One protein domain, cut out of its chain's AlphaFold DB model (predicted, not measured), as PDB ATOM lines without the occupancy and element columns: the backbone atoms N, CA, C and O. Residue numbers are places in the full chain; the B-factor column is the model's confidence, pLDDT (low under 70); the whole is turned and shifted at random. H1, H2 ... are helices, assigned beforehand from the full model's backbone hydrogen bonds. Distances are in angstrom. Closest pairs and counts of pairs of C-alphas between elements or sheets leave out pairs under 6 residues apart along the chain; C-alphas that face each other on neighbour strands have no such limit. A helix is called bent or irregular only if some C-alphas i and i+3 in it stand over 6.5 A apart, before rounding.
ATOM      1  N   ILE A  97     131.220 188.977 195.232       88.00
ATOM      2  CA  ILE A  97     131.152 188.447 193.871       88.00
ATOM      3  C   ILE A  97     130.316 187.156 193.817       88.00
ATOM      4  O   ILE A  97     129.617 186.933 192.830       88.00
ATOM      5  N   ASN A  98     130.320 186.323 194.865       92.69
ATOM      6  CA  ASN A  98     129.552 185.075 194.867       92.69
ATOM      7  C   ASN A  98     128.044 185.333 194.903       92.69
ATOM      8  O   ASN A  98     127.307 184.719 194.129       92.69
ATOM      9  N   SER A  99     127.590 186.270 195.741       92.00
ATOM     10  CA  SER A  99     126.191 186.706 195.770       92.00
ATOM     11  C   SER A  99     125.736 187.311 194.434       92.00
ATOM     12  O   SER A  99     124.705 186.894 193.907       92.00
ATOM     13  N   VAL A 100     126.549 188.179 193.814       90.81
ATOM     14  CA  VAL A 100     126.262 188.780 192.497       90.81
ATOM     15  C   VAL A 100     126.185 187.706 191.407       90.81
ATOM     16  O   VAL A 100     125.270 187.716 190.585       90.81
ATOM     17  N   LEU A 101     127.098 186.729 191.411       88.88
ATOM     18  CA  LEU A 101     127.064 185.601 190.476       88.88
ATOM     19  C   LEU A 101     125.860 184.674 190.713       88.88
ATOM     20  O   LEU A 101     125.342 184.106 189.751       88.88
ATOM     21  N   ALA A 102     125.413 184.498 191.958       89.25
ATOM     22  CA  ALA A 102     124.230 183.705 192.288       89.25
ATOM     23  C   ALA A 102     122.932 184.407 191.856       89.25
ATOM     24  O   ALA A 102     122.069 183.777 191.242       89.25
ATOM     25  N   GLU A 103     122.817 185.712 192.104       90.69
ATOM     26  CA  GLU A 103     121.694 186.537 191.658       90.69
ATOM     27  C   GLU A 103     121.629 186.622 190.127       90.69
ATOM     28  O   GLU A 103     120.583 186.349 189.538       90.69
ATOM     29  N   ALA A 104     122.760 186.864 189.456       86.38
ATOM     30  CA  ALA A 104     122.838 186.844 187.996       86.38
ATOM     31  C   ALA A 104     122.441 185.475 187.411       86.38
ATOM     32  O   ALA A 104     121.713 185.415 186.420       86.38
ATOM     33  N   LYS A 105     122.855 184.361 188.036       85.62
ATOM     34  CA  LYS A 105     122.419 183.007 187.637       85.62
ATOM     35  C   LYS A 105     120.916 182.799 187.826       85.62
ATOM     36  O   LYS A 105     120.292 182.199 186.956       85.62
ATOM     37  N   LYS A 106     120.333 183.306 188.917       88.38
ATOM     38  CA  LYS A 106     118.886 183.241 189.187       88.38
ATOM     39  C   LYS A 106     118.080 184.052 188.166       88.38
ATOM     40  O   LYS A 106     117.062 183.572 187.676       88.38
ATOM     41  N   ASN A 107     118.556 185.244 187.810       87.06
ATOM     42  CA  ASN A 107     117.869 186.163 186.898       87.06
ATOM     43  C   ASN A 107     118.001 185.766 185.412       87.06
ATOM     44  O   ASN A 107     117.271 186.286 184.573       87.06
ATOM     45  N   ARG A 108     118.893 184.827 185.070       77.94
ATOM     46  CA  ARG A 108     119.187 184.414 183.684       77.94
ATOM     47  C   ARG A 108     118.116 183.526 183.025       77.94
ATOM     48  O   ARG A 108     118.181 183.304 181.820       77.94
ATOM     49  N   GLY A 109     117.122 183.042 183.773       74.12
ATOM     50  CA  GLY A 109     115.921 182.371 183.246       74.12
ATOM     51  C   GLY A 109     116.122 180.938 182.732       74.12
ATOM     52  O   GLY A 109     115.433 180.028 183.187       74.12
ATOM     53  N   GLN A 110     117.069 180.714 181.817       70.69
ATOM     54  CA  GLN A 110     117.448 179.389 181.310       70.69
ATOM     55  C   GLN A 110     118.971 179.209 181.330       70.69
ATOM     56  O   GLN A 110     119.738 180.137 181.062       70.69
ATOM     57  N   THR A 111     119.424 177.996 181.650       68.69
ATOM     58  CA  THR A 111     120.829 177.617 181.499       68.69
ATOM     59  C   THR A 111     121.150 177.457 180.018       68.69
ATOM     60  O   THR A 111     120.494 176.708 179.306       68.69
ATOM     61  N   ASP A 112     122.180 178.164 179.563       72.81
ATOM     62  CA  ASP A 112     122.712 178.041 178.203       72.81
ATOM     63  C   ASP A 112     123.192 176.596 177.962       72.81
ATOM     64  O   ASP A 112     123.932 176.045 178.785       72.81
ATOM     65  N   ASP A 113     122.822 175.994 176.831       73.06
ATOM     66  CA  ASP A 113     123.294 174.665 176.418       73.06
ATOM     67  C   ASP A 113     124.831 174.606 176.335       73.06
ATOM     68  O   ASP A 113     125.444 173.555 176.542       73.06
ATOM     69  N   LEU A 114     125.485 175.746 176.078       69.19
ATOM     70  CA  LEU A 114     126.940 175.873 176.129       69.19
ATOM     71  C   LEU A 114     127.487 175.797 177.560       69.19
ATOM     72  O   LEU A 114     128.620 175.364 177.734       69.19
ATOM     73  N   GLU A 115     126.732 176.155 178.602       68.44
ATOM     74  CA  GLU A 115     127.195 176.022 179.993       68.44
ATOM     75  C   GLU A 115     127.274 174.553 180.429       68.44
ATOM     76  O   GLU A 115     128.221 174.170 181.118       68.44
ATOM     77  N   GLN A 116     126.361 173.708 179.936       68.50
ATOM     78  CA  GLN A 116     126.451 172.251 180.101       68.50
ATOM     79  C   GLN A 116     127.691 171.658 179.408       68.50
ATOM     80  O   GLN A 116     128.182 170.614 179.829       68.50
ATOM     81  N   LYS A 117     128.205 172.326 178.362       70.12
ATOM     82  CA  LYS A 117     129.444 171.961 177.650       70.12
ATOM     83  C   LYS A 117     130.705 172.596 178.257       70.12
ATOM     84  O   LYS A 117     131.788 172.048 178.096       70.12
ATOM     85  N   ARG A 118     130.581 173.747 178.935       70.81
ATOM     86  CA  ARG A 118     131.677 174.430 179.658       70.81
ATOM     87  C   ARG A 118     132.012 173.747 180.981       70.81
ATOM     88  O   ARG A 118     133.152 173.830 181.428       70.81
ATOM     89  N   LYS A 119     131.040 173.088 181.617       67.25
ATOM     90  CA  LYS A 119     131.307 172.168 182.726       67.25
ATOM     91  C   LYS A 119     131.797 170.832 182.178       67.25
ATOM     92  O   LYS A 119     131.251 170.320 181.204       67.25
ATOM     93  N   LEU A 120     132.802 170.250 182.830       65.06
ATOM     94  CA  LEU A 120     133.263 168.911 182.489       65.06
ATOM     95  C   LEU A 120     132.139 167.917 182.799       65.06
ATOM     96  O   LEU A 120     131.681 167.834 183.936       65.06
ATOM     97  N   ARG A 121     131.684 167.170 181.786       60.69
ATOM     98  CA  ARG A 121     130.524 166.265 181.896       60.69
ATOM     99  C   ARG A 121     130.686 165.194 182.983       60.69
ATOM    100  O   ARG A 121     129.695 164.761 183.557       60.69
ATOM    101  N   ASN A 122     131.934 164.814 183.259       58.78
ATOM    102  CA  ASN A 122     132.324 163.831 184.259       58.78
ATOM    103  C   ASN A 122     133.272 164.479 185.281       58.78
ATOM    104  O   ASN A 122     134.487 164.499 185.090       58.78
ATOM    105  N   GLU A 123     132.730 164.975 186.396       63.12
ATOM    106  CA  GLU A 123     133.523 165.464 187.541       63.12
ATOM    107  C   GLU A 123     134.340 164.348 188.229       63.12
ATOM    108  O   GLU A 123     135.175 164.636 189.079       63.12
ATOM    109  N   SER A 124     134.157 163.076 187.850       58.62
ATOM    110  CA  SER A 124     134.900 161.924 188.384       58.62
ATOM    111  C   SER A 124     136.419 162.005 188.180       58.62
ATOM    112  O   SER A 124     137.161 161.411 188.959       58.62
ATOM    113  N   LEU A 125     136.884 162.757 187.174       62.16
ATOM    114  CA  LEU A 125     138.307 163.040 186.946       62.16
ATOM    115  C   LEU A 125     138.821 164.247 187.750       62.16
ATOM    116  O   LEU A 125     140.029 164.469 187.822       62.16
ATOM    117  N   ASN A 126     137.936 165.029 188.375       67.44
ATOM    118  CA  ASN A 126     138.327 166.132 189.244       67.44
ATOM    119  C   ASN A 126     138.590 165.598 190.659       67.44
ATOM    120  O   ASN A 126     137.743 165.699 191.550       67.44
ATOM    121  N   ILE A 127     139.783 165.016 190.827       66.19
ATOM    122  CA  ILE A 127     140.260 164.314 192.031       66.19
ATOM    123  C   ILE A 127     140.015 165.125 193.317       66.19
ATOM    124  O   ILE A 127     139.648 164.561 194.339       66.19
ATOM    125  N   LEU A 128     140.129 166.455 193.262       66.81
ATOM    126  CA  LEU A 128     139.871 167.331 194.413       66.81
ATOM    127  C   LEU A 128     138.409 167.256 194.891       66.81
ATOM    128  O   LEU A 128     138.152 167.152 196.084       66.81
ATOM    129  N   THR A 129     137.441 167.209 193.971       65.94
ATOM    130  CA  THR A 129     136.009 167.114 194.322       65.94
ATOM    131  C   THR A 129     135.574 165.718 194.765       65.94
ATOM    132  O   THR A 129     134.528 165.573 195.401       65.94
ATOM    133  N   SER A 130     136.338 164.677 194.415       63.84
ATOM    134  CA  SER A 130     136.103 163.318 194.908       63.84
ATOM    135  C   SER A 130     136.817 163.048 196.234       63.84
ATOM    136  O   SER A 130     136.323 162.220 196.996       63.84
ATOM    137  N   ILE A 131     137.889 163.783 196.558       70.06
ATOM    138  CA  ILE A 131     138.495 163.811 197.899       70.06
ATOM    139  C   ILE A 131     137.493 164.349 198.927       70.06
ATOM    140  O   ILE A 131     137.192 163.617 199.864       70.06
ATOM    141  N   ASP A 132     136.890 165.527 198.713       73.19
ATOM    142  CA  ASP A 132     135.893 166.092 199.648       73.19
ATOM    143  C   ASP A 132     134.734 165.111 199.919       73.19
ATOM    144  O   ASP A 132     134.355 164.858 201.064       73.19
ATOM    145  N   LYS A 133     134.199 164.489 198.857       73.69
ATOM    146  CA  LYS A 133     133.120 163.489 198.956       73.69
ATOM    147  C   LYS A 133     133.571 162.228 199.701       73.69
ATOM    148  O   LYS A 133     132.825 161.727 200.541       73.69
ATOM    149  N   ARG A 134     134.785 161.729 199.434       73.44
ATOM    150  CA  ARG A 134     135.358 160.566 200.131       73.44
ATOM    151  C   ARG A 134     135.586 160.862 201.611       73.44
ATOM    152  O   ARG A 134     135.242 160.026 202.438       73.44
ATOM    153  N   GLU A 135     136.107 162.038 201.948       74.75
ATOM    154  CA  GLU A 135     136.343 162.438 203.335       74.75
ATOM    155  C   GLU A 135     135.017 162.589 204.102       74.75
ATOM    156  O   GLU A 135     134.889 162.110 205.229       74.75
ATOM    157  N   GLU A 136     133.983 163.164 203.477       69.62
ATOM    158  CA  GLU A 136     132.626 163.161 204.034       69.62
ATOM    159  C   GLU A 136     132.069 161.743 204.241       69.62
ATOM    160  O   GLU A 136     131.438 161.478 205.264       69.62
ATOM    161  N   GLU A 137     132.272 160.825 203.294       74.31
ATOM    162  CA  GLU A 137     131.842 159.428 203.424       74.31
ATOM    163  C   GLU A 137     132.618 158.660 204.501       74.31
ATOM    164  O   GLU A 137     132.041 157.810 205.178       74.31
ATOM    165  N   GLU A 138     133.908 158.938 204.677       70.75
ATOM    166  CA  GLU A 138     134.741 158.361 205.738       70.75
ATOM    167  C   GLU A 138     134.337 158.894 207.116       70.75
ATOM    168  O   GLU A 138     134.183 158.102 208.044       70.75
TER     169      GLU A 138
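This is residues 97 to 138 of the 322 residues of an uncharacterized protein of Bacillus sp. CAG:988 (UniProt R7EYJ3). The printed part is an open arch of three separate helices: H3 makes one foot, H1 makes the other foot, and the short H2 sits in the stretch of chain that spans between them. The middle of the arch is empty, and no helix touches another. The printed part has 42 residues, with three named helices in the order H1, H2, H3 and no named strand, and its class is all helix. The whole is extended, with a radius of gyration of the C-alphas of 14.2 A, and the C-alphas span 37 by 23 by 15 A.

H3, residues 127 to 138, is the longest helix by residues, with 12 of them. H2, residues 113 to 118, comes before it in the chain, and the two are apart, with no C-alpha of the one within 8 A of the other. The link from H2 to H3 is short, with 8 residues between them, and residues 123 to 125 inside it are a brief helical run that bears no name. H1, residues 97 to 107, is apart from H2 by the same measure, although a tight link of 5 residues joins the two. H1 and H3 are also apart. Residues 97 to 138 stand free: each of their C-alphas has no other C-alpha within 10 A from 8 or more residues along the chain. In H1 every O i to N i+4 pair is within hydrogen-bond range, while in H3 it is 7 of 8 pairs and in H2 it is 1 of 2, beside 2 of 3 O i to N i+3 pairs.

H3 runs 15.9 A from C-alpha 127 at (140.260, 164.314, 192.031) to C-alpha 138 at (134.741, 158.361, 205.738). H1 is 15.2 A from first to last C-alpha and begins at C-alpha 97, at (131.152, 188.447, 193.871). H2 is 9.0 A from C-alpha 113 to C-alpha 118. No helix is bent or irregular.

The outline is elongated, and the two C-alphas farthest apart are those of Gly 109 and Glu 138, 37.9 A from each other. The C-alphas of Ile 97 and Glu 138, the first and last printed residues, are 32.5 A apart. The printed part has no cut, and neither link is long. The mean pLDDT of the printed part is 74.0; that of H1 is 89, and those of H2 and H3 are 70. Confidence is under 70 at residue 111, residues 114 to 116, residues 119 to 130 and residue 136.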